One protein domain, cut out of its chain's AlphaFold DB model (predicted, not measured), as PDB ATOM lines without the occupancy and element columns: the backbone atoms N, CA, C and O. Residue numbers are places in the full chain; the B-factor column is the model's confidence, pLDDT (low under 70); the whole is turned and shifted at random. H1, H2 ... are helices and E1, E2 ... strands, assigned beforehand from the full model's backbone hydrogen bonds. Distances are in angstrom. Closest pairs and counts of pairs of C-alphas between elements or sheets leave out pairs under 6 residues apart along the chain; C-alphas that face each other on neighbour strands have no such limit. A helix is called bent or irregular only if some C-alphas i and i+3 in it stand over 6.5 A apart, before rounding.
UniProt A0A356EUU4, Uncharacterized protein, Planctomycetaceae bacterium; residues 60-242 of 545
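Overview. This is residues 60 to 242 of the 545 residues of an uncharacterized protein of Planctomycetaceae bacterium (UniProt A0A356EUU4). Two sheets sit partly face to face: a long, twisted sheet of E1, E2, E6, E7, E8 and E9, and a small sheet of E3, E4 and E5, with H1 packed over one face of the small sheet. A helical hairpin, H2 and H3, reaches away from the sheets, and its tip, residues 175 to 180, sticks out free. The printed part has 183 residues with three named helices and nine named strands, in the order E1 E2 H1 E3 E4 E5 H2 H3 E6 E7 E8 E9, and its class is mixed, helices and strands. The large sheet is branched at E8, with antiparallel neighbour pairs; the small one has the order E3 E4 E5, all antiparallel. The whole is compact, with a radius of gyration of the C-alphas of 18.3 A and spans of 57 by 50 by 35 A.

Along the chain. E1, residues 64 to 77, begins at C-alpha 64 (37.736, -31.087, -1.021), is 39.3 A long and bends by 54 degrees at residue 74. E2, residues 80 to 88, is 24.4 A long. H1 is residues 91 to 100. E3, residues 114 to 120, and E4, residues 123 to 130, are followed by the short E5, residues 141 to 144. H2, residues 161 to 173, is 18.2 A long, and H3, residues 178 to 193, is 23.2 A long and begins at C-alpha 178 (56.902, -62.493, 26.231). H3 is neither bent nor irregular, but only just: C-alphas 179 and 182 are 6.2 A apart. E6 is residues 197 to 201 and E7 residues 205 to 211. E8, residues 214 to 228, is 42.8 A long and bends by 58 degrees at residue 217. E9, residues 233 to 241, is 27.3 A long and ends at C-alpha 241 (31.047, -33.983, 5.013).

Arrangement. In the large sheet, E1 and E2 form a hairpin, with N 73 and O 84 at 2.7 A. On the other side of E1 is E9, with N 66 and O 237 at 2.8 A. E8 has three neighbours: E6, beside residues 223 to 227, and E7, beside residues 214 to 220, lie on one side of it, and E9 on the other. N 200 and O 224 of E6 and E8 are 2.8 A apart, N 218 and O 207 of E8 and E7 2.7 A, and N 236 and O 225 of E9 and E8 2.7 A. E7, E8 and E9 form a meander, each strand the antiparallel neighbour of the one before; E3, E4 and E5 form another, with N 125 and O 118 at 2.8 A and N 128 and O 143 at 2.8 A. The two sheets make a sandwich, two sheets face to face, with their strands at 23 degrees; the closest C-alphas of E1 and E3, Phe 66 and Gly 116, are 6.3 A apart. H1 and the small sheet make two layers, a helix on one face of a sheet: its height over the sheet is 8.0 A. H1 is over E3 and only just across the strands, at 62 degrees on the local plane. H2 and H3 touch, with Ala 173 and Gln 181 closest at 5.2 A between C-alphas, at a shallow tilt of 9 degrees, opposite ways. H2 only grazes the large sheet, with residues 161 to 163. Every O i to N i+4 pair is within hydrogen-bond range in H1 and H2; in H3 10 of 12 are.

Size, cuts and confidence. The two C-alphas farthest apart, those of Gly 79 and Lys 214, are 61.5 A from each other. The printed part has no cut. The links H1 to E3 and E5 to H2 are long, with 13 and 16 residues. Mean pLDDT of the printed part is 89.4, and residues 174 to 196 are under 70.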
ATOM      1  N   LEU A  60      28.813 -39.560  -3.363       80.69
ATOM      2  CA  LEU A  60      29.215 -39.057  -4.678       80.69
ATOM      3  C   LEU A  60      29.445 -37.545  -4.693       80.69
ATOM      4  O   LEU A  60      29.540 -36.976  -5.784       80.69
ATOM      5  N   SER A  61      29.495 -36.910  -3.518       87.38
ATOM      6  CA  SER A  61      29.887 -35.512  -3.377       87.38
ATOM      7  C   SER A  61      31.325 -35.284  -3.869       87.38
ATOM      8  O   SER A  61      32.173 -36.177  -3.811       87.38
ATOM      9  N   ASP A  62      31.585 -34.089  -4.391       87.31
ATOM     10  CA  ASP A  62      32.905 -33.614  -4.795       87.31
ATOM     11  C   ASP A  62      33.699 -33.235  -3.540       87.31
ATOM     12  O   ASP A  62      33.497 -32.197  -2.912       87.31
ATOM     13  N   GLU A  63      34.589 -34.130  -3.134       91.25
ATOM     14  CA  GLU A  63      35.416 -33.958  -1.944       91.25
ATOM     15  C   GLU A  63      36.399 -32.798  -2.115       91.25
ATOM     16  O   GLU A  63      37.037 -32.654  -3.166       91.25
ATOM     17  N   GLN A  64      36.624 -32.031  -1.043       95.56
ATOM     18  CA  GLN A  64      37.736 -31.087  -1.021       95.56
ATOM     19  C   GLN A  64      39.039 -31.884  -1.058       95.56
ATOM     20  O   GLN A  64      39.358 -32.603  -0.110       95.56
ATOM     21  N   SER A  65      39.762 -31.778  -2.171       95.38
ATOM     22  CA  SER A  65      40.952 -32.579  -2.452       95.38
ATOM     23  C   SER A  65      42.216 -31.729  -2.361       95.38
ATOM     24  O   SER A  65      42.273 -30.610  -2.867       95.38
ATOM     25  N   PHE A  66      43.244 -32.282  -1.727       96.81
ATOM     26  CA  PHE A  66      44.525 -31.633  -1.469       96.81
ATOM     27  C   PHE A  66      45.635 -32.540  -1.972       96.81
ATOM     28  O   PHE A  66      45.617 -33.736  -1.688       96.81
ATOM     29  N   HIS A  67      46.605 -31.992  -2.700       95.75
ATOM     30  CA  HIS A  67      47.636 -32.786  -3.360       95.75
ATOM     31  C   HIS A  67      49.029 -32.263  -3.033       95.75
ATOM     32  O   HIS A  67      49.281 -31.062  -3.061       95.75
ATOM     33  N   LEU A  68      49.949 -33.191  -2.800       95.00
ATOM     34  CA  LEU A  68      51.374 -32.942  -2.682       95.00
ATOM     35  C   LEU A  68      52.098 -33.890  -3.632       95.00
ATOM     36  O   LEU A  68      52.122 -35.100  -3.415       95.00
ATOM     37  N   ASN A  69      52.675 -33.343  -4.697       93.88
ATOM     38  CA  ASN A  69      53.453 -34.119  -5.657       93.88
ATOM     39  C   ASN A  69      54.930 -34.085  -5.286       93.88
ATOM     40  O   ASN A  69      55.408 -33.098  -4.733       93.88
ATOM     41  N   PHE A  70      55.671 -35.120  -5.661       92.19
ATOM     42  CA  PHE A  70      57.108 -35.179  -5.435       92.19
ATOM     43  C   PHE A  70      57.856 -35.406  -6.743       92.19
ATOM     44  O   PHE A  70      57.487 -36.267  -7.548       92.19
ATOM     45  N   THR A  71      58.946 -34.667  -6.935       90.62
ATOM     46  CA  THR A  71      59.884 -34.902  -8.033       90.62
ATOM     47  C   THR A  71      61.171 -35.500  -7.481       90.62
ATOM     48  O   THR A  71      61.757 -34.941  -6.551       90.62
ATOM     49  N   PRO A  72      61.642 -36.623  -8.040       91.38
ATOM     50  CA  PRO A  72      62.946 -37.146  -7.688       91.38
ATOM     51  C   PRO A  72      64.049 -36.249  -8.257       91.38
ATOM     52  O   PRO A  72      64.062 -35.947  -9.448       91.38
ATOM     53  N   GLN A  73      65.004 -35.880  -7.414       91.94
ATOM     54  CA  GLN A  73      66.203 -35.127  -7.754       91.94
ATOM     55  C   GLN A  73      67.430 -36.026  -7.589       91.94
ATOM     56  O   GLN A  73      67.586 -36.707  -6.574       91.94
ATOM     57  N   THR A  74      68.324 -36.023  -8.576       91.75
ATOM     58  CA  THR A  74      69.647 -36.638  -8.419       91.75
ATOM     59  C   THR A  74      70.570 -35.622  -7.764       91.75
ATOM     60  O   THR A  74      70.888 -34.592  -8.353       91.75
ATOM     61  N   VAL A  75      71.015 -35.919  -6.546       93.25
ATOM     62  CA  VAL A  75      71.938 -35.087  -5.774       93.25
ATOM     63  C   VAL A  75      73.239 -35.855  -5.580       93.25
ATOM     64  O   VAL A  75      73.237 -37.019  -5.182       93.25
ATOM     65  N   VAL A  76      74.372 -35.212  -5.856       93.44
ATOM     66  CA  VAL A  76      75.695 -35.792  -5.592       93.44
ATOM     67  C   VAL A  76      76.096 -35.457  -4.156       93.44
ATOM     68  O   VAL A  76      76.360 -34.296  -3.846       93.44
ATOM     69  N   LYS A  77      76.165 -36.468  -3.287       93.12
ATOM     70  CA  LYS A  77      76.664 -36.353  -1.907       93.12
ATOM     71  C   LYS A  77      77.932 -37.189  -1.769       93.12
ATOM     72  O   LYS A  77      77.944 -38.360  -2.135       93.12
ATOM     73  N   ASP A  78      79.022 -36.567  -1.319       94.38
ATOM     74  CA  ASP A  78      80.342 -37.202  -1.160       94.38
ATOM     75  C   ASP A  78      80.854 -37.924  -2.425       94.38
ATOM     76  O   ASP A  78      81.456 -38.995  -2.368       94.38
ATOM     77  N   GLY A  79      80.585 -37.347  -3.603       93.50
ATOM     78  CA  GLY A  79      80.972 -37.925  -4.896       93.50
ATOM     79  C   GLY A  79      80.116 -39.114  -5.351       93.50
ATOM     80  O   GLY A  79      80.412 -39.703  -6.388       93.50
ATOM     81  N   LYS A  80      79.053 -39.461  -4.615       93.75
ATOM     82  CA  LYS A  80      78.087 -40.499  -4.980       93.75
ATOM     83  C   LYS A  80      76.749 -39.874  -5.364       93.75
ATOM     84  O   LYS A  80      76.207 -39.044  -4.639       93.75
ATOM     85  N   GLU A  81      76.198 -40.305  -6.494       93.00
ATOM     86  CA  GLU A  81      74.830 -39.956  -6.874       93.00
ATOM     87  C   GLU A  81      73.835 -40.626  -5.921       93.00
ATOM     88  O   GLU A  81      73.843 -41.842  -5.713       93.00
ATOM     89  N   THR A  82      72.984 -39.801  -5.326       91.25
ATOM     90  CA  THR A  82      71.885 -40.197  -4.452       91.25
ATOM     91  C   THR A  82      70.595 -39.595  -4.985       91.25
ATOM     92  O   THR A  82      70.599 -38.514  -5.568       91.25
ATOM     93  N   ARG A  83      69.489 -40.321  -4.831       86.31
ATOM     94  CA  ARG A  83      68.168 -39.857  -5.246       86.31
ATOM     95  C   ARG A  83      67.460 -39.287  -4.028       86.31
ATOM     96  O   ARG A  83      67.268 -40.010  -3.055       86.31
ATOM     97  N   GLU A  84      67.084 -38.021  -4.099       91.75
ATOM     98  CA  GLU A  84      66.340 -37.321  -3.051       91.75
ATOM     99  C   GLU A  84      64.981 -36.902  -3.593       91.75
ATOM    100  O   GLU A  84      64.826 -36.686  -4.794       91.75
ATOM    101  N   TRP A  85      63.975 -36.816  -2.732       89.00
ATOM    102  CA  TRP A  85      62.651 -36.355  -3.133       89.00
ATOM    103  C   TRP A  85      62.511 -34.873  -2.825       89.00
ATOM    104  O   TRP A  85      62.907 -34.412  -1.761       89.00
ATOM    105  N   GLN A  86      61.933 -34.129  -3.759       92.00
ATOM    106  CA  GLN A  86      61.549 -32.743  -3.552       92.00
ATOM    107  C   GLN A  86      60.028 -32.643  -3.585       92.00
ATOM    108  O   GLN A  86      59.405 -33.010  -4.581       92.00
ATOM    109  N   ALA A  87      59.442 -32.146  -2.499       92.44
ATOM    110  CA  ALA A  87      58.031 -31.795  -2.447       92.44
ATOM    111  C   ALA A  87      57.743 -30.588  -3.354       92.44
ATOM    112  O   ALA A  87      58.393 -29.548  -3.245       92.44
ATOM    113  N   ASN A  88      56.746 -30.732  -4.219       91.38
ATOM    114  CA  ASN A  88      56.231 -29.694  -5.105       91.38
ATOM    115  C   ASN A  88      54.883 -29.209  -4.570       91.38
ATOM    116  O   ASN A  88      53.830 -29.494  -5.143       91.38
ATOM    117  N   GLU A  89      54.922 -28.524  -3.434       91.44
ATOM    118  CA  GLU A  89      53.768 -27.787  -2.925       91.44
ATOM    119  C   GLU A  89      53.658 -26.466  -3.694       91.44
ATOM    120  O   GLU A  89      54.647 -25.734  -3.814       91.44
ATOM    121  N   ASP A  90      52.482 -26.162  -4.243       91.31
ATOM    122  CA  ASP A  90      52.281 -24.900  -4.943       91.31
ATOM    123  C   ASP A  90      52.278 -23.715  -3.959       91.31
ATOM    124  O   ASP A  90      51.885 -23.823  -2.793       91.31
ATOM    125  N   ASP A  91      52.739 -22.555  -4.435       94.12
ATOM    126  CA  ASP A  91      52.884 -21.363  -3.597       94.12
ATOM    127  C   ASP A  91      51.547 -20.908  -2.990       94.12
ATOM    128  O   ASP A  91      51.525 -20.439  -1.852       94.12
ATOM    129  N   ALA A  92      50.431 -21.089  -3.707       94.69
ATOM    130  CA  ALA A  92      49.108 -20.691  -3.235       94.69
ATOM    131  C   ALA A  92      48.635 -21.559  -2.060       94.69
ATOM    132  O   ALA A  92      48.137 -21.006  -1.075       94.69
ATOM    133  N   THR A  93      48.838 -22.877  -2.111       93.81
ATOM    134  CA  THR A  93      48.549 -23.795  -0.997       93.81
ATOM    135  C   THR A  93      49.373 -23.429   0.232       93.81
ATOM    136  O   THR A  93      48.818 -23.222   1.316       93.81
ATOM    137  N   ARG A  94      50.684 -23.235   0.062       95.38
ATOM    138  CA  ARG A  94      51.586 -22.874   1.162       95.38
ATOM    139  C   ARG A  94      51.223 -21.528   1.795       95.38
ATOM    140  O   ARG A  94      51.249 -21.384   3.020       95.38
ATOM    141  N   ASP A  95      50.899 -20.528   0.981       97.44
ATOM    142  CA  ASP A  95      50.548 -19.191   1.460       97.44
ATOM    143  C   ASP A  95      49.163 -19.177   2.124       97.44
ATOM    144  O   ASP A  95      48.975 -18.522   3.155       97.44
ATOM    145  N   ALA A  96      48.205 -19.949   1.598       97.56
ATOM    146  CA  ALA A  96      46.915 -20.167   2.242       97.56
ATOM    147  C   ALA A  96      47.086 -20.828   3.615       97.56
ATOM    148  O   ALA A  96      46.488 -20.360   4.587       97.56
ATOM    149  N   PHE A  97      47.936 -21.855   3.716       98.38
ATOM    150  CA  PHE A  97      48.231 -22.536   4.974       98.38
ATOM    151  C   PHE A  97      48.849 -21.589   6.005       98.38
ATOM    152  O   PHE A  97      48.297 -21.437   7.091       98.38
ATOM    153  N   LYS A  98      49.911 -20.855   5.647       97.94
ATOM    154  CA  LYS A  98      50.566 -19.868   6.533       97.94
ATOM    155  C   LYS A  98      49.640 -18.748   7.007       97.94
ATOM    156  O   LYS A  98      49.872 -18.149   8.054       97.94
ATOM    157  N   LYS A  99      48.617 -18.410   6.217       98.31
ATOM    158  CA  LYS A  99      47.628 -17.393   6.592       98.31
ATOM    159  C   LYS A  99      46.677 -17.890   7.683       98.31
ATOM    160  O   LYS A  99      46.213 -17.082   8.486       98.31
ATOM    161  N   VAL A 100      46.356 -19.182   7.676       98.38
ATOM    162  CA  VAL A 100      45.395 -19.797   8.602       98.38
ATOM    163  C   VAL A 100      46.106 -20.340   9.840       98.38
ATOM    164  O   VAL A 100      45.709 -20.021  10.957       98.38
ATOM    165  N   VAL A 101      47.195 -21.084   9.648       98.56
ATOM    166  CA  VAL A 101      47.978 -21.716  10.712       98.56
ATOM    167  C   VAL A 101      49.104 -20.795  11.169       98.56
ATOM    168  O   VAL A 101      49.970 -20.392  10.398       98.56
ATOM    169  N   LYS A 102      49.088 -20.471  12.460       98.25
ATOM    170  CA  LYS A 102      50.037 -19.591  13.154       98.25
ATOM    171  C   LYS A 102      51.023 -20.367  14.019       98.25
ATOM    172  O   LYS A 102      52.099 -19.850  14.316       98.25
ATOM    173  N   LYS A 103      50.646 -21.567  14.465       98.56
ATOM    174  CA  LYS A 103      51.470 -22.411  15.325       98.56
ATOM    175  C   LYS A 103      51.329 -23.878  14.931       98.56
ATOM    176  O   LYS A 103      50.234 -24.427  14.907       98.56
ATOM    177  N   GLU A 104      52.465 -24.492  14.628       98.38
ATOM    178  CA  GLU A 104      52.613 -25.910  14.293       98.38
ATOM    179  C   GLU A 104      53.339 -26.643  15.443       98.38
ATOM    180  O   GLU A 104      54.040 -26.002  16.241       98.38
ATOM    181  N   PRO A 105      53.226 -27.982  15.540       97.50
ATOM    182  CA  PRO A 105      54.139 -28.797  16.329       97.50
ATOM    183  C   PRO A 105      55.602 -28.469  16.015       97.50
ATOM    184  O   PRO A 105      55.976 -28.238  14.868       97.50
ATOM    185  N   ALA A 106      56.464 -28.504  17.035       97.12
ATOM    186  CA  ALA A 106      57.887 -28.190  16.869       97.12
ATOM    187  C   ALA A 106      58.607 -29.136  15.890       97.12
ATOM    188  O   ALA A 106      59.659 -28.791  15.350       97.12
ATOM    189  N   LYS A 107      58.069 -30.346  15.699       96.81
ATOM    190  CA  LYS A 107      58.596 -31.351  14.785       96.81
ATOM    191  C   LYS A 107      57.482 -32.290  14.323       96.81
ATOM    192  O   LYS A 107      56.719 -32.773  15.153       96.81
ATOM    193  N   TYR A 108      57.482 -32.589  13.027       97.12
ATOM    194  CA  TYR A 108      56.701 -33.662  12.412       97.12
ATOM    195  C   TYR A 108      57.543 -34.937  12.259       97.12
ATOM    196  O   TYR A 108      58.781 -34.891  12.274       97.12
ATOM    197  N   HIS A 109      56.879 -36.085  12.149       94.62
ATOM    198  CA  HIS A 109      57.531 -37.375  11.929       94.62
ATOM    199  C   HIS A 109      57.945 -37.576  10.470       94.62
ATOM    200  O   HIS A 109      59.035 -38.094  10.218       94.62
ATOM    201  N   SER A 110      57.105 -37.137   9.533       92.56
ATOM    202  CA  SER A 110      57.381 -37.102   8.102       92.56
ATOM    203  C   SER A 110      58.329 -35.954   7.763       92.56
ATOM    204  O   SER A 110      58.213 -34.847   8.292       92.56
ATOM    205  N   GLU A 111      59.247 -36.199   6.828       90.75
ATOM    206  CA  GLU A 111      60.042 -35.142   6.192       90.75
ATOM    207  C   GLU A 111      59.154 -34.202   5.361       90.75
ATOM    208  O   GLU A 111      59.395 -32.995   5.298       90.75
ATOM    209  N   PHE A 112      58.087 -34.752   4.779       93.50
ATOM    210  CA  PHE A 112      57.145 -34.040   3.924       93.50
ATOM    211  C   PHE A 112      55.715 -34.229   4.439       93.50
ATOM    212  O   PHE A 112      54.956 -35.015   3.875       93.50
ATOM    213  N   PRO A 113      55.324 -33.573   5.542       96.06
ATOM    214  CA  PRO A 113      53.942 -33.633   5.993       96.06
ATOM    215  C   PRO A 113      53.037 -32.927   4.967       96.06
ATOM    216  O   PRO A 113      53.399 -31.870   4.441       96.06
ATOM    217  N   LEU A 114      51.868 -33.503   4.675       96.94
ATOM    218  CA  LEU A 114      50.911 -32.904   3.745       96.94
ATOM    219  C   LEU A 114      50.114 -31.840   4.492       96.94
ATOM    220  O   LEU A 114      49.438 -32.137   5.475       96.94
ATOM    221  N   ARG A 115      50.200 -30.601   4.015       98.00
ATOM    222  CA  ARG A 115      49.492 -29.445   4.567       98.00
ATOM    223  C   ARG A 115      48.282 -29.117   3.709       98.00
ATOM    224  O   ARG A 115      48.325 -29.269   2.491       98.00
ATOM    225  N   GLY A 116      47.214 -28.645   4.337       97.81
ATOM    226  CA  GLY A 116      46.028 -28.205   3.617       97.81
ATOM    227  C   GLY A 116      45.172 -27.234   4.416       97.81
ATOM    228  O   GLY A 116      45.344 -27.051   5.624       97.81
ATOM    229  N   VAL A 117      44.253 -26.578   3.709       98.44
ATOM    230  CA  VAL A 117      43.284 -25.642   4.282       98.44
ATOM    231  C   VAL A 117      41.900 -25.983   3.754       98.44
ATOM    232  O   VAL A 117      41.583 -25.668   2.609       98.44
ATOM    233  N   ALA A 118      41.070 -26.593   4.596       98.06
ATOM    234  CA  ALA A 118      39.673 -26.853   4.271       98.06
ATOM    235  C   ALA A 118      38.842 -25.581   4.471       98.06
ATOM    236  O   ALA A 118      39.027 -24.857   5.453       98.06
ATOM    237  N   THR A 119      37.929 -25.296   3.544       97.94
ATOM    238  CA  THR A 119      36.923 -24.238   3.729       97.94
ATOM    239  C   THR A 119      35.651 -24.891   4.239       97.94
ATOM    240  O   THR A 119      35.126 -25.773   3.571       97.94
ATOM    241  N   LEU A 120      35.205 -24.517   5.439       97.94
ATOM    242  CA  LEU A 120      34.048 -25.114   6.103       97.94
ATOM    243  C   LEU A 120      33.173 -24.011   6.716       97.94
ATOM    244  O   LEU A 120      33.635 -23.231   7.555       97.94
ATOM    245  N   GLY A 121      31.915 -23.934   6.291       97.25
ATOM    246  CA  GLY A 121      31.050 -22.786   6.517       97.25
ATOM    247  C   GLY A 121      31.713 -21.506   6.009       97.25
ATOM    248  O   GLY A 121      32.221 -21.439   4.893       97.25
ATOM    249  N   ASP A 122      31.782 -20.503   6.875       97.38
ATOM    250  CA  ASP A 122      32.362 -19.195   6.562       97.38
ATOM    251  C   ASP A 122      33.857 -19.101   6.903       97.38
ATOM    252  O   ASP A 122      34.470 -18.030   6.811       97.38
ATOM    253  N   ARG A 123      34.463 -20.203   7.364       97.56
ATOM    254  CA  ARG A 123      35.817 -20.219   7.925       97.56
ATOM    255  C   ARG A 123      36.741 -21.163   7.165       97.56
ATOM    256  O   ARG A 123      36.334 -22.032   6.402       97.56
ATOM    257  N   LYS A 124      38.037 -20.957   7.391       98.00
ATOM    258  CA  LYS A 124      39.112 -21.809   6.886       98.00
ATOM    259  C   LYS A 124      39.784 -22.517   8.052       98.00
ATOM    260  O   LYS A 124      40.077 -21.869   9.054       98.00
ATOM    261  N   TYR A 125      40.039 -23.806   7.884       98.44
ATOM    262  CA  TYR A 125      40.573 -24.703   8.902       98.44
ATOM    263  C   TYR A 125      41.867 -25.320   8.382       98.44
ATOM    264  O   TYR A 125      41.878 -25.985   7.343       98.44
ATOM    265  N   GLY A 126      42.970 -25.052   9.077       98.50
ATOM    266  CA  GLY A 126      44.261 -25.633   8.742       98.50
ATOM    267  C   GLY A 126      44.350 -27.077   9.216       98.50
ATOM    268  O   GLY A 126      43.868 -27.409  10.299       98.50
ATOM    269  N   PHE A 127      44.990 -27.930   8.423       98.69
ATOM    270  CA  PHE A 127      45.302 -29.287   8.845       98.69
ATOM    271  C   PHE A 127      46.651 -29.758   8.309       98.69
ATOM    272  O   PHE A 127      47.142 -29.276   7.284       98.69
ATOM    273  N   VAL A 128      47.235 -30.731   9.005       98.62
ATOM    274  CA  VAL A 128      48.457 -31.415   8.596       98.62
ATOM    275  C   VAL A 128      48.293 -32.912   8.766       98.62
ATOM    276  O   VAL A 128      47.922 -33.389   9.837       98.62
ATOM    277  N   LEU A 129      48.610 -33.652   7.713       98.12
ATOM    278  CA  LEU A 129      48.784 -35.090   7.760       98.12
ATOM    279  C   LEU A 129      50.257 -35.429   7.961       98.12
ATOM    280  O   LEU A 129      51.131 -34.908   7.263       98.12
ATOM    281  N   ASP A 130      50.520 -36.344   8.885       97.06
ATOM    282  CA  ASP A 130      51.867 -36.741   9.282       97.06
ATOM    283  C   ASP A 130      51.996 -38.264   9.416       97.06
ATOM    284  O   ASP A 130      51.007 -39.002   9.514       97.06
ATOM    285  N   ALA A 131      53.238 -38.739   9.419       93.62
ATOM    286  CA  ALA A 131      53.554 -40.137   9.653       93.62
ATOM    287  C   ALA A 131      53.302 -40.522  11.127       93.62
ATOM    288  O   ALA A 131      53.513 -39.701  12.018       93.62
ATOM    289  N   PRO A 132      52.888 -41.770  11.422       91.00
ATOM    290  CA  PRO A 132      52.713 -42.249  12.800       91.00
ATOM    291  C   PRO A 132      53.990 -42.187  13.641       91.00
ATOM    292  O   PRO A 132      53.928 -41.975  14.853       91.00
ATOM    293  N   ASP A 133      55.130 -42.408  12.989       88.44
ATOM    294  CA  ASP A 133      56.474 -42.259  13.524       88.44
ATOM    295  C   ASP A 133      57.485 -42.127  12.368       88.44
ATOM    296  O   ASP A 133      57.124 -42.177  11.196       88.44
ATOM    297  N   ALA A 134      58.769 -41.944  12.688       84.31
ATOM    298  CA  ALA A 134      59.821 -41.711  11.694       84.31
ATOM    299  C   ALA A 134      60.181 -42.939  10.828       84.31
ATOM    300  O   ALA A 134      61.002 -42.821   9.919       84.31
ATOM    301  N   LYS A 135      59.666 -44.130  11.153       81.31
ATOM    302  CA  LYS A 135      59.970 -45.395  10.465       81.31
ATOM    303  C   LYS A 135      58.774 -45.934   9.691       81.31
ATOM    304  O   LYS A 135      58.972 -46.714   8.764       81.31
ATOM    305  N   THR A 136      57.560 -45.554  10.073       81.75
ATOM    306  CA  THR A 136      56.335 -45.961   9.394       81.75
ATOM    307  C   THR A 136      56.062 -45.064   8.185       81.75
ATOM    308  O   THR A 136      55.826 -43.870   8.363       81.75
ATOM    309  N   PRO A 137      56.067 -45.612   6.958       80.75
ATOM    310  CA  PRO A 137      55.707 -44.849   5.771       80.75
ATOM    311  C   PRO A 137      54.201 -44.529   5.732       80.75
ATOM    312  O   PRO A 137      53.381 -45.190   6.371       80.75
ATOM    313  N   GLY A 138      53.842 -43.512   4.946       87.25
ATOM    314  CA  GLY A 138      52.467 -43.039   4.798       87.25
ATOM    315  C   GLY A 138      52.037 -42.039   5.874       87.25
ATOM    316  O   GLY A 138      52.815 -41.631   6.733       87.25
ATOM    317  N   TYR A 139      50.774 -41.629   5.799       93.00
ATOM    318  CA  TYR A 139      50.190 -40.614   6.673       93.00
ATOM    319  C   TYR A 139      49.134 -41.256   7.560       93.00
ATOM    320  O   TYR A 139      48.139 -41.767   7.058       93.00
ATOM    321  N   GLY A 140      49.344 -41.252   8.872       94.06
ATOM    322  CA  GLY A 140      48.429 -41.885   9.826       94.06
ATOM    323  C   GLY A 140      48.080 -41.019  11.030       94.06
ATOM    324  O   GLY A 140      47.327 -41.475  11.887       94.06
ATOM    325  N   LEU A 141      48.597 -39.792  11.082       97.00
ATOM    326  CA  LEU A 141      48.234 -38.774  12.061       97.00
ATOM    327  C   LEU A 141      47.627 -37.570  11.345       97.00
ATOM    328  O   LEU A 141      48.108 -37.178  10.282       97.00
ATOM    329  N   LEU A 142      46.605 -36.978  11.951       98.44
ATOM    330  CA  LEU A 142      45.946 -35.759  11.505       98.44
ATOM    331  C   LEU A 142      45.988 -34.727  12.634       98.44
ATOM    332  O   LEU A 142      45.399 -34.920  13.698       98.44
ATOM    333  N   TYR A 143      46.662 -33.615  12.368       98.69
ATOM    334  CA  TYR A 143      46.578 -32.386  13.143       98.69
ATOM    335  C   TYR A 143      45.529 -31.500  12.479       98.69
ATOM    336  O   TYR A 143      45.678 -31.168  11.305       98.69
ATOM    337  N   LEU A 144      44.477 -31.122  13.197       98.50
ATOM    338  CA  LEU A 144      43.382 -30.309  12.670       98.50
ATOM    339  C   LEU A 144      43.098 -29.171  13.648       98.50
ATOM    340  O   LEU A 144      42.874 -29.430  14.825       98.50
ATOM    341  N   ASP A 145      43.071 -27.937  13.146       98.31
ATOM    342  CA  ASP A 145      42.697 -26.732  13.896       98.31
ATOM    343  C   ASP A 145      41.180 -26.723  14.148       98.31
ATOM    344  O   ASP A 145      40.437 -25.991  13.500       98.31
ATOM    345  N   ARG A 146      40.669 -27.589  15.032       96.75
ATOM    346  CA  ARG A 146      39.221 -27.822  15.203       96.75
ATOM    347  C   ARG A 146      38.499 -26.594  15.751       96.75
ATOM    348  O   ARG A 146      37.303 -26.418  15.521       96.75
ATOM    349  N   ASN A 147      39.198 -25.735  16.482       96.12
ATOM    350  CA  ASN A 147      38.620 -24.509  17.030       96.12
ATOM    351  C   ASN A 147      38.803 -23.279  16.091       96.12
ATOM    352  O   ASN A 147      38.135 -22.243  16.260       96.12
ATOM    353  N   GLY A 148      39.639 -23.406  15.056       96.12
ATOM    354  CA  GLY A 148      39.899 -22.398  14.030       96.12
ATOM    355  C   GLY A 148      40.768 -21.221  14.505       96.12
ATOM    356  O   GLY A 148      40.631 -20.111  13.976       96.12
ATOM    357  N   ASN A 149      41.565 -21.384  15.563       97.69
ATOM    358  CA  ASN A 149      42.417 -20.325  16.114       97.69
ATOM    359  C   ASN A 149      43.786 -20.221  15.405       97.69
ATOM    360  O   ASN A 149      44.480 -19.197  15.556       97.69
ATOM    361  N   GLY A 150      44.129 -21.215  14.581       98.19
ATOM    362  CA  GLY A 150      45.390 -21.350  13.862       98.19
ATOM    363  C   GLY A 150      46.504 -22.042  14.654       98.19
ATOM    364  O   GLY A 150      47.663 -21.947  14.251       98.19
ATOM    365  N   ASP A 151      46.214 -22.679  15.783       98.56
ATOM    366  CA  ASP A 151      47.158 -23.471  16.571       98.56
ATOM    367  C   ASP A 151      46.865 -24.961  16.346       98.56
ATOM    368  O   ASP A 151      45.785 -25.450  16.621       98.56
ATOM    369  N   LEU A 152      47.827 -25.701  15.796       98.44
ATOM    370  CA  LEU A 152      47.692 -27.148  15.581       98.44
ATOM    371  C   LEU A 152      48.180 -27.972  16.779       98.44
ATOM    372  O   LEU A 152      48.311 -29.191  16.675       98.44
ATOM    373  N   THR A 153      48.535 -27.320  17.887       98.00
ATOM    374  CA  THR A 153      49.148 -27.965  19.060       98.00
ATOM    375  C   THR A 153      48.251 -27.996  20.291       98.00
ATOM    376  O   THR A 153      48.598 -28.666  21.263       98.00
ATOM    377  N   ASP A 154      47.141 -27.259  20.283       97.62
ATOM    378  CA  ASP A 154      46.157 -27.227  21.368       97.62
ATOM    379  C   ASP A 154      44.966 -28.172  21.125       97.62
ATOM    380  O   ASP A 154      44.221 -28.470  22.062       97.62
ATOM    381  N   ASP A 155      44.832 -28.695  19.906       97.19
ATOM    382  CA  ASP A 155      43.926 -29.777  19.545       97.19
ATOM    383  C   ASP A 155      44.592 -31.163  19.634       97.19
ATOM    384  O   ASP A 155      45.790 -31.343  19.413       97.19
ATOM    385  N   GLU A 156      43.791 -32.176  19.977       97.31
ATOM    386  CA  GLU A 156      44.235 -33.569  20.044       97.31
ATOM    387  C   GLU A 156      44.552 -34.103  18.643       97.31
ATOM    388  O   GLU A 156      43.761 -33.945  17.712       97.31
ATOM    389  N   VAL A 157      45.696 -34.779  18.518       98.06
ATOM    390  CA  VAL A 157      46.103 -35.455  17.282       98.06
ATOM    391  C   VAL A 157      45.198 -36.653  17.032       98.06
ATOM    392  O   VAL A 157      45.034 -37.512  17.897       98.06
ATOM    393  N   ILE A 158      44.646 -36.739  15.827       98.06
ATOM    394  CA  ILE A 158      43.714 -37.795  15.445       98.06
ATOM    395  C   ILE A 158      44.490 -38.887  14.714       98.06
ATOM    396  O   ILE A 158      45.175 -38.631  13.725       98.06
ATOM    397  N   GLU A 159      44.385 -40.122  15.192       96.56
ATOM    398  CA  GLU A 159      44.979 -41.283  14.533       96.56
ATOM    399  C   GLU A 159      44.046 -41.847  13.465       96.56
ATOM    400  O   GLU A 159      42.825 -41.879  13.636       96.56
ATOM    401  N   SER A 160      44.623 -42.355  12.378       94.88
ATOM    402  CA  SER A 160      43.866 -43.149  11.416       94.88
ATOM    403  C   SER A 160      43.374 -44.452  12.049       94.88
ATOM    404  O   SER A 160      43.983 -44.991  12.980       94.88
ATOM    405  N   ASP A 161      42.293 -45.014  11.509       91.50
ATOM    406  CA  ASP A 161      41.730 -46.277  11.989       91.50
ATOM    407  C   ASP A 161      42.756 -47.418  11.953       91.50
ATOM    408  O   ASP A 161      42.776 -48.260  12.853       91.50
ATOM    409  N   ALA A 162      43.644 -47.429  10.955       88.69
ATOM    410  CA  ALA A 162      44.713 -48.417  10.847       88.69
ATOM    411  C   ALA A 162      45.747 -48.280  11.979       88.69
ATOM    412  O   ALA A 162      46.118 -49.282  12.594       88.69
ATOM    413  N   VAL A 163      46.179 -47.052  12.287       89.56
ATOM    414  CA  VAL A 163      47.142 -46.778  13.369       89.56
ATOM    415  C   VAL A 163      46.537 -47.123  14.723       89.56
ATOM    416  O   VAL A 163      47.161 -47.840  15.510       89.56
ATOM    417  N   ARG A 164      45.293 -46.700  14.961       91.31
ATOM    418  CA  ARG A 164      44.565 -46.988  16.196       91.31
ATOM    419  C   ARG A 164      44.426 -48.494  16.425       91.31
ATOM    420  O   ARG A 164      44.811 -48.994  17.480       91.31
ATOM    421  N   GLN A 165      43.978 -49.244  15.413       88.31
ATOM    422  CA  GLN A 165      43.865 -50.707  15.489       88.31
ATOM    423  C   GLN A 165      45.219 -51.394  15.719       88.31
ATOM    424  O   GLN A 165      45.294 -52.381  16.454       88.31
ATOM    425  N   ALA A 166      46.294 -50.902  15.097       84.62
ATOM    426  CA  ALA A 166      47.639 -51.431  15.309       84.62
ATOM    427  C   ALA A 166      48.107 -51.213  16.762       84.62
ATOM    428  O   ALA A 166      48.646 -52.136  17.381       84.62
ATOM    429  N   ARG A 167      47.849 -50.031  17.339       84.19
ATOM    430  CA  ARG A 167      48.184 -49.705  18.737       84.19
ATOM    431  C   ARG A 167      47.344 -50.490  19.741       84.19
ATOM    432  O   ARG A 167      47.904 -50.998  20.712       84.19
ATOM    433  N   GLU A 168      46.043 -50.637  19.501       86.44
ATOM    434  CA  GLU A 168      45.142 -51.471  20.311       86.44
ATOM    435  C   GLU A 168      45.659 -52.920  20.366       86.44
ATOM    436  O   GLU A 168      45.945 -53.431  21.451       86.44
ATOM    437  N   LYS A 169      45.945 -53.538  19.208       82.25
ATOM    438  CA  LYS A 169      46.531 -54.892  19.135       82.25
ATOM    439  C   LYS A 169      47.877 -55.000  19.854       82.25
ATOM    440  O   LYS A 169      48.146 -55.998  20.522       82.25
ATOM    441  N   ALA A 170      48.737 -53.989  19.724       76.88
ATOM    442  CA  ALA A 170      50.032 -53.970  20.398       76.88
ATOM    443  C   ALA A 170      49.897 -53.852  21.928       76.88
ATOM    444  O   ALA A 170      50.728 -54.397  22.661       76.88
ATOM    445  N   ASN A 171      48.870 -53.156  22.420       79.62
ATOM    446  CA  ASN A 171      48.581 -53.034  23.848       79.62
ATOM    447  C   ASN A 171      47.943 -54.304  24.419       79.62
ATOM    448  O   ASN A 171      48.359 -54.741  25.493       79.62
ATOM    449  N   ASP A 172      47.039 -54.952  23.685       78.88
ATOM    450  CA  ASP A 172      46.499 -56.264  24.059       78.88
ATOM    451  C   ASP A 172      47.617 -57.317  24.136       78.88
ATOM    452  O   ASP A 172      47.671 -58.131  25.060       78.88
ATOM    453  N   ALA A 173      48.587 -57.256  23.217       70.44
ATOM    454  CA  ALA A 173      49.745 -58.145  23.233       70.44
ATOM    455  C   ALA A 173      50.635 -57.951  24.471       70.44
ATOM    456  O   ALA A 173      51.112 -58.950  25.010       70.44
ATOM    457  N   LYS A 174      50.805 -56.712  24.970       63.91
ATOM    458  CA  LYS A 174      51.563 -56.406  26.207       63.91
ATOM    459  C   LYS A 174      51.001 -57.099  27.454       63.91
ATOM    460  O   LYS A 174      51.707 -57.199  28.453       63.91
ATOM    461  N   GLN A 175      49.756 -57.571  27.407       63.03
ATOM    462  CA  GLN A 175      49.125 -58.333  28.488       63.03
ATOM    463  C   GLN A 175      49.316 -59.862  28.352       63.03
ATOM    464  O   GLN A 175      48.833 -60.612  29.198       63.03
ATOM    465  N   SER A 176      50.030 -60.346  27.324       58.09
ATOM    466  CA  SER A 176      50.327 -61.771  27.078       58.09
ATOM    467  C   SER A 176      51.822 -62.103  27.245       58.09
ATOM    468  O   SER A 176      52.648 -61.203  27.220       58.09
ATOM    469  N   THR A 177      52.198 -63.371  27.439       59.75
ATOM    470  CA  THR A 177      53.593 -63.799  27.698       59.75
ATOM    471  C   THR A 177      54.592 -63.466  26.569       59.75
ATOM    472  O   THR A 177      54.240 -63.452  25.388       59.75
ATOM    473  N   ASP A 178      55.854 -63.239  26.957       63.12
ATOM    474  CA  ASP A 178      56.902 -62.493  26.231       63.12
ATOM    475  C   ASP A 178      57.141 -62.860  24.746       63.12
ATOM    476  O   ASP A 178      57.274 -61.961  23.920       63.12
ATOM    477  N   GLU A 179      57.107 -64.132  24.331       58.94
ATOM    478  CA  GLU A 179      57.379 -64.507  22.922       58.94
ATOM    479  C   GLU A 179      56.268 -64.126  21.923       58.94
ATOM    480  O   GLU A 179      56.512 -64.030  20.716       58.94
ATOM    481  N   LYS A 180      55.030 -63.920  22.389       59.34
ATOM    482  CA  LYS A 180      53.931 -63.456  21.524       59.34
ATOM    483  C   LYS A 180      53.958 -61.943  21.322       59.34
ATOM    484  O   LYS A 180      53.400 -61.468  20.337       59.34
ATOM    485  N   GLN A 181      54.610 -61.193  22.211       56.59
ATOM    486  CA  GLN A 181      54.610 -59.733  22.170       56.59
ATOM    487  C   GLN A 181      55.416 -59.182  20.995       56.59
ATOM    488  O   GLN A 181      54.916 -58.328  20.262       56.59
ATOM    489  N   ASP A 182      56.629 -59.695  20.793       61.88
ATOM    490  CA  ASP A 182      57.528 -59.196  19.749       61.88
ATOM    491  C   ASP A 182      56.977 -59.495  18.355       61.88
ATOM    492  O   ASP A 182      56.920 -58.603  17.515       61.88
ATOM    493  N   LYS A 183      56.416 -60.693  18.149       66.19
ATOM    494  CA  LYS A 183      55.779 -61.068  16.878       66.19
ATOM    495  C   LYS A 183      54.539 -60.241  16.555       66.19
ATOM    496  O   LYS A 183      54.287 -59.967  15.389       66.19
ATOM    497  N   VAL A 184      53.740 -59.850  17.554       61.16
ATOM    498  CA  VAL A 184      52.551 -59.010  17.319       61.16
ATOM    499  C   VAL A 184      52.942 -57.557  17.051       61.16
ATOM    500  O   VAL A 184      52.315 -56.915  16.214       61.16
ATOM    501  N   ARG A 185      53.988 -57.037  17.707       61.69
ATOM    502  CA  ARG A 185      54.519 -55.694  17.415       61.69
ATOM    503  C   ARG A 185      55.181 -55.621  16.046       61.69
ATOM    504  O   ARG A 185      54.943 -54.658  15.328       61.69
ATOM    505  N   GLU A 186      55.962 -56.635  15.690       68.19
ATOM    506  CA  GLU A 186      56.558 -56.779  14.361       68.19
ATOM    507  C   GLU A 186      55.457 -56.894  13.302       68.19
ATOM    508  O   GLU A 186      55.434 -56.100  12.374       68.19
ATOM    509  N   ALA A 187      54.437 -57.732  13.519       65.12
ATOM    510  CA  ALA A 187      53.291 -57.821  12.614       65.12
ATOM    511  C   ALA A 187      52.492 -56.507  12.502       65.12
ATOM    512  O   ALA A 187      52.020 -56.174  11.422       65.12
ATOM    513  N   ALA A 188      52.325 -55.747  13.589       60.66
ATOM    514  CA  ALA A 188      51.656 -54.444  13.556       60.66
ATOM    515  C   ALA A 188      52.483 -53.385  12.802       60.66
ATOM    516  O   ALA A 188      51.911 -52.571  12.077       60.66
ATOM    517  N   ALA A 189      53.811 -53.417  12.935       64.19
ATOM    518  CA  ALA A 189      54.727 -52.571  12.174       64.19
ATOM    519  C   ALA A 189      54.767 -52.970  10.687       64.19
ATOM    520  O   ALA A 189      54.696 -52.100   9.822       64.19
ATOM    521  N   ASP A 190      54.775 -54.268  10.381       68.00
ATOM    522  CA  ASP A 190      54.716 -54.801   9.018       68.00
ATOM    523  C   ASP A 190      53.387 -54.462   8.333       68.00
ATOM    524  O   ASP A 190      53.375 -54.085   7.162       68.00
ATOM    525  N   MET A 191      52.265 -54.519   9.066       62.78
ATOM    526  CA  MET A 191      50.953 -54.078   8.569       62.78
ATOM    527  C   MET A 191      50.952 -52.606   8.138       62.78
ATOM    528  O   MET A 191      50.213 -52.249   7.225       62.78
ATOM    529  N   LEU A 192      51.758 -51.759   8.784       60.16
ATOM    530  CA  LEU A 192      51.896 -50.342   8.446       60.16
ATOM    531  C   LEU A 192      52.949 -50.099   7.342       60.16
ATOM    532  O   LEU A 192      52.811 -49.157   6.565       60.16
ATOM    533  N   ALA A 193      53.980 -50.943   7.245       60.53
ATOM    534  CA  ALA A 193      55.112 -50.767   6.330       60.53
ATOM    535  C   ALA A 193      54.936 -51.417   4.940       60.53
ATOM    536  O   ALA A 193      55.618 -51.032   3.988       60.53
ATOM    537  N   ALA A 194      54.050 -52.404   4.789       51.81
ATOM    538  CA  ALA A 194      53.957 -53.213   3.575       51.81
ATOM    539  C   ALA A 194      53.087 -52.585   2.463       51.81
ATOM    540  O   ALA A 194      51.930 -52.965   2.316       51.81
ATOM    541  N   ALA A 195      53.651 -51.663   1.666       46.91
ATOM    542  CA  ALA A 195      53.384 -51.423   0.226       46.91
ATOM    543  C   ALA A 195      53.886 -50.029  -0.200       46.91
ATOM    544  O   ALA A 195      53.837 -49.102   0.585       46.91
ATOM    545  N   GLY A 196      54.267 -49.824  -1.470       61.59
ATOM    546  CA  GLY A 196      54.508 -48.475  -2.033       61.59
ATOM    547  C   GLY A 196      53.241 -47.613  -2.184       61.59
ATOM    548  O   GLY A 196      53.285 -46.549  -2.796       61.59
ATOM    549  N   GLN A 197      52.105 -48.088  -1.669       77.81
ATOM    550  CA  GLN A 197      50.816 -47.415  -1.647       77.81
ATOM    551  C   GLN A 197      50.253 -47.509  -0.227       77.81
ATOM    552  O   GLN A 197      50.035 -48.612   0.269       77.81
ATOM    553  N   HIS A 198      49.962 -46.368   0.393       85.88
ATOM    554  CA  HIS A 198      49.342 -46.302   1.714       85.88
ATOM    555  C   HIS A 198      48.028 -45.541   1.629       85.88
ATOM    556  O   HIS A 198      47.962 -44.478   1.014       85.88
ATOM    557  N   SER A 199      46.995 -46.071   2.274       89.75
ATOM    558  CA  SER A 199      45.725 -45.384   2.476       89.75
ATOM    559  C   SER A 199      45.440 -45.276   3.966       89.75
ATOM    560  O   SER A 199      45.586 -46.263   4.688       89.75
ATOM    561  N   ALA A 200      44.985 -44.113   4.407       91.75
ATOM    562  CA  ALA A 200      44.505 -43.895   5.759       91.75
ATOM    563  C   ALA A 200      43.081 -43.350   5.729       91.75
ATOM    564  O   ALA A 200      42.769 -42.426   4.981       91.75
ATOM    565  N   GLU A 201      42.230 -43.924   6.568       93.44
ATOM    566  CA  GLU A 201      40.903 -43.406   6.883       93.44
ATOM    567  C   GLU A 201      40.934 -42.946   8.336       93.44
ATOM    568  O   GLU A 201      41.446 -43.660   9.203       93.44
ATOM    569  N   PHE A 202      40.436 -41.744   8.599       95.12
ATOM    570  CA  PHE A 202      40.325 -41.207   9.950       95.12
ATOM    571  C   PHE A 202      38.907 -41.437  10.486       95.12
ATOM    572  O   PHE A 202      37.956 -41.498   9.696       95.12
ATOM    573  N   PRO A 203      38.738 -41.566  11.816       95.25
ATOM    574  CA  PRO A 203      37.411 -41.645  12.413       95.25
ATOM    575  C   PRO A 203      36.581 -40.399  12.074       95.25
ATOM    576  O   PRO A 203      37.122 -39.358  11.701       95.25
ATOM    577  N   ARG A 204      35.256 -40.498  12.234       95.50
ATOM    578  CA  ARG A 204      34.344 -39.350  12.128       95.50
ATOM    579  C   ARG A 204      34.807 -38.227  13.061       95.50
ATOM    580  O   ARG A 204      35.053 -38.470  14.242       95.50
ATOM    581  N   ILE A 205      34.867 -37.008  12.535       96.69
ATOM    582  CA  ILE A 205      35.217 -35.801  13.286       96.69
ATOM    583  C   ILE A 205      33.992 -34.898  13.312       96.69
ATOM    584  O   ILE A 205      33.577 -34.401  12.270       96.69
ATOM    585  N   ASP A 206      33.413 -34.667  14.486       96.25
ATOM    586  CA  ASP A 206      32.333 -33.696  14.640       96.25
ATOM    587  C   ASP A 206      32.927 -32.304  14.888       96.25
ATOM    588  O   ASP A 206      33.483 -32.024  15.950       96.25
ATOM    589  N   LEU A 207      32.829 -31.430  13.885       96.56
ATOM    590  CA  LEU A 207      33.332 -30.061  13.943       96.56
ATOM    591  C   LEU A 207      32.177 -29.082  14.168       96.56
ATOM    592  O   LEU A 207      31.125 -29.212  13.553       96.56
ATOM    593  N   THR A 208      32.359 -28.064  15.010       97.19
ATOM    594  CA  THR A 208      31.420 -26.930  15.048       97.19
ATOM    595  C   THR A 208      31.891 -25.855  14.076       97.19
ATOM    596  O   THR A 208      32.919 -25.217  14.308       97.19
ATOM    597  N   ILE A 209      31.131 -25.641  13.006       97.38
ATOM    598  CA  ILE A 209      31.410 -24.620  11.989       97.38
ATOM    599  C   ILE A 209      30.464 -23.432  12.152       97.38
ATOM    600  O   ILE A 209      29.430 -23.532  12.815       97.38
ATOM    601  N   GLU A 210      30.838 -22.295  11.574       97.44
ATOM    602  CA  GLU A 210      30.030 -21.076  11.586       97.44
ATOM    603  C   GLU A 210      29.493 -20.797  10.181       97.44
ATOM    604  O   GLU A 210      30.266 -20.825   9.229       97.44
ATOM    605  N   ILE A 211      28.185 -20.562  10.067       97.94
ATOM    606  CA  ILE A 211      27.486 -20.249   8.816       97.94
ATOM    607  C   ILE A 211      26.536 -19.085   9.079       97.94
ATOM    608  O   ILE A 211      25.591 -19.210   9.862       97.94
ATOM    609  N   ASP A 212      26.791 -17.947   8.448       97.06
ATOM    610  CA  ASP A 212      26.089 -16.680   8.631       97.06
ATOM    611  C   ASP A 212      25.917 -16.327  10.127       97.06
ATOM    612  O   ASP A 212      24.844 -15.929  10.593       97.06
ATOM    613  N   GLY A 213      26.978 -16.534  10.916       96.00
ATOM    614  CA  GLY A 213      27.001 -16.303  12.367       96.00
ATOM    615  C   GLY A 213      26.328 -17.385  13.226       96.00
ATOM    616  O   GLY A 213      26.334 -17.287  14.457       96.00
ATOM    617  N   LYS A 214      25.744 -18.428  12.623       96.81
ATOM    618  CA  LYS A 214      25.177 -19.580  13.341       96.81
ATOM    619  C   LYS A 214      26.217 -20.677  13.504       96.81
ATOM    620  O   LYS A 214      26.898 -21.032  12.552       96.81
ATOM    621  N   LYS A 215      26.285 -21.268  14.695       96.50
ATOM    622  CA  LYS A 215      27.120 -22.446  14.953       96.50
ATOM    623  C   LYS A 215      26.343 -23.715  14.651       96.50
ATOM    624  O   LYS A 215      25.277 -23.914  15.229       96.50
ATOM    625  N   VAL A 216      26.890 -24.566  13.792       96.50
ATOM    626  CA  VAL A 216      26.295 -25.856  13.435       96.50
ATOM    627  C   VAL A 216      27.314 -26.974  13.594       96.50
ATOM    628  O   VAL A 216      28.498 -26.803  13.307       96.50
ATOM    629  N   GLU A 217      26.856 -28.127  14.072       96.44
ATOM    630  CA  GLU A 217      27.664 -29.341  14.068       96.44
ATOM    631  C   GLU A 217      27.732 -29.906  12.650       96.44
ATOM    632  O   GLU A 217      26.708 -30.181  12.019       96.44
ATOM    633  N   HIS A 218      28.940 -30.157  12.178       96.31
ATOM    634  CA  HIS A 218      29.210 -30.671  10.855       96.31
ATOM    635  C   HIS A 218      30.169 -31.868  10.967       96.31
ATOM    636  O   HIS A 218      31.356 -31.678  11.241       96.31
ATOM    637  N   PRO A 219      29.664 -33.110  10.833       96.25
ATOM    638  CA  PRO A 219      30.513 -34.293  10.794       96.25
ATOM    639  C   PRO A 219      31.370 -34.289   9.531       96.25
ATOM    640  O   PRO A 219      30.883 -33.958   8.454       96.25
ATOM    641  N   LEU A 220      32.624 -34.701   9.668       95.50
ATOM    642  CA  LEU A 220      33.612 -34.768   8.601       95.50
ATOM    643  C   LEU A 220      34.295 -36.130   8.593       95.50
ATOM    644  O   LEU A 220      34.483 -36.757   9.641       95.50
ATOM    645  N   PHE A 221      34.756 -36.529   7.415       95.25
ATOM    646  CA  PHE A 221      35.705 -37.619   7.256       95.25
ATOM    647  C   PHE A 221      36.919 -37.135   6.485       95.25
ATOM    648  O   PHE A 221      36.801 -36.456   5.465       95.25
ATOM    649  N   PHE A 222      38.084 -37.555   6.964       95.81
ATOM    650  CA  PHE A 222      39.346 -37.385   6.270       95.81
ATOM    651  C   PHE A 222      39.792 -38.733   5.725       95.81
ATOM    652  O   PHE A 222      39.762 -39.752   6.423       95.81
ATOM    653  N   THR A 223      40.250 -38.726   4.483       95.38
ATOM    654  CA  THR A 223      41.000 -39.834   3.904       95.38
ATOM    655  C   THR A 223      42.319 -39.313   3.365       95.38
ATOM    656  O   THR A 223      42.455 -38.146   2.999       95.38
ATOM    657  N   CYS A 224      43.319 -40.182   3.347       94.75
ATOM    658  CA  CYS A 224      44.594 -39.908   2.722       94.75
ATOM    659  C   CYS A 224      45.018 -41.095   1.878       94.75
ATOM    660  O   CYS A 224      44.863 -42.250   2.275       94.75
ATOM    661  N   HIS A 225      45.587 -40.797   0.722       93.56
ATOM    662  CA  HIS A 225      46.268 -41.748  -0.126       93.56
ATOM    663  C   HIS A 225      47.673 -41.234  -0.402       93.56
ATOM    664  O   HIS A 225      47.870 -40.059  -0.691       93.56
ATOM    665  N   SER A 226      48.663 -42.104  -0.309       92.31
ATOM    666  CA  SER A 226      50.016 -41.794  -0.746       92.31
ATOM    667  C   SER A 226      50.568 -42.937  -1.564       92.31
ATOM    668  O   SER A 226      50.252 -44.107  -1.333       92.31
ATOM    669  N   TYR A 227      51.394 -42.584  -2.532       89.62
ATOM    670  CA  TYR A 227      51.955 -43.512  -3.486       89.62
ATOM    671  C   TYR A 227      53.375 -43.101  -3.814       89.62
ATOM    672  O   TYR A 227      53.642 -41.925  -4.051       89.62
ATOM    673  N   GLN A 228      54.273 -44.074  -3.874       86.12
ATOM    674  CA  GLN A 228      55.659 -43.859  -4.239       86.12
ATOM    675  C   GLN A 228      56.144 -44.978  -5.157       86.12
ATOM    676  O   GLN A 228      56.043 -46.167  -4.860       86.12
ATOM    677  N   THR A 229      56.726 -44.569  -6.278       85.44
ATOM    678  CA  THR A 229      57.499 -45.413  -7.194       85.44
ATOM    679  C   THR A 229      58.924 -44.896  -7.258       85.44
ATOM    680  O   THR A 229      59.289 -43.958  -6.554       85.44
ATOM    681  N   ASN A 230      59.740 -45.480  -8.134       82.31
ATOM    682  CA  ASN A 230      61.047 -44.918  -8.425       82.31
ATOM    683  C   ASN A 230      60.910 -43.493  -8.970       82.31
ATOM    684  O   ASN A 230      61.568 -42.601  -8.458       82.31
ATOM    685  N   ASP A 231      60.037 -43.254  -9.952       87.25
ATOM    686  CA  ASP A 231      60.080 -42.023 -10.754       87.25
ATOM    687  C   ASP A 231      59.043 -40.968 -10.385       87.25
ATOM    688  O   ASP A 231      59.116 -39.834 -10.854       87.25
ATOM    689  N   TYR A 232      58.110 -41.323  -9.512       85.69
ATOM    690  CA  TYR A 232      57.032 -40.448  -9.097       85.69
ATOM    691  C   TYR A 232      56.539 -40.828  -7.707       85.69
ATOM    692  O   TYR A 232      56.413 -42.018  -7.396       85.69
ATOM    693  N   ALA A 233      56.216 -39.823  -6.903       90.25
ATOM    694  CA  ALA A 233      55.465 -40.007  -5.679       90.25
ATOM    695  C   ALA A 233      54.435 -38.889  -5.524       90.25
ATOM    696  O   ALA A 233      54.619 -37.784  -6.041       90.25
ATOM    697  N   TYR A 234      53.363 -39.172  -4.792       93.94
ATOM    698  CA  TYR A 234      52.386 -38.178  -4.367       93.94
ATOM    699  C   TYR A 234      51.747 -38.558  -3.039       93.94
ATOM    700  O   TYR A 234      51.732 -39.721  -2.631       93.94
ATOM    701  N   ALA A 235      51.177 -37.553  -2.396       95.25
ATOM    702  CA  ALA A 235      50.213 -37.692  -1.331       95.25
ATOM    703  C   ALA A 235      48.970 -36.882  -1.701       95.25
ATOM    704  O   ALA A 235      49.067 -35.803  -2.286       95.25
ATOM    705  N   ALA A 236      47.805 -37.421  -1.393       96.38
ATOM    706  CA  ALA A 236      46.525 -36.779  -1.577       96.38
ATOM    707  C   ALA A 236      45.712 -36.933  -0.295       96.38
ATOM    708  O   ALA A 236      45.731 -37.990   0.336       96.38
ATOM    709  N   ALA A 237      45.006 -35.884   0.087       96.81
ATOM    710  CA  ALA A 237      44.029 -35.918   1.158       96.81
ATOM    711  C   ALA A 237      42.679 -35.492   0.607       96.81
ATOM    712  O   ALA A 237      42.623 -34.613  -0.253       96.81
ATOM    713  N   SER A 238      41.619 -36.072   1.145       96.12
ATOM    714  CA  SER A 238      40.265 -35.667   0.811       96.12
ATOM    715  C   SER A 238      39.451 -35.443   2.073       96.12
ATOM    716  O   SER A 238      39.523 -36.227   3.024       96.12
ATOM    717  N   VAL A 239      38.676 -34.363   2.067       95.88
ATOM    718  CA  VAL A 239      37.737 -34.007   3.129       95.88
ATOM    719  C   VAL A 239      36.335 -34.087   2.559       95.88
ATOM    720  O   VAL A 239      36.029 -33.455   1.546       95.88
ATOM    721  N   CYS A 240      35.484 -34.861   3.221       94.38
ATOM    722  CA  CYS A 240      34.067 -34.914   2.906       94.38
ATOM    723  C   CYS A 240      33.236 -34.644   4.158       94.38
ATOM    724  O   CYS A 240      33.644 -34.989   5.271       94.38
ATOM    725  N   GLY A 241      32.051 -34.070   3.967       93.44
ATOM    726  CA  GLY A 241      31.047 -33.983   5.013       93.44
ATOM    727  C   GLY A 241      30.586 -35.371   5.452       93.44
ATOM    728  O   GLY A 241      30.978 -36.408   4.914       93.44
ATOM    729  N   GLY A 242      29.699 -35.402   6.431       93.44
ATOM    730  CA  GLY A 242      28.999 -36.605   6.866       93.44
ATOM    731  C   GLY A 242      27.527 -36.349   7.121       93.44
ATOM    732  O   GLY A 242      26.929 -37.040   7.944       93.44
TER     733      GLY A 242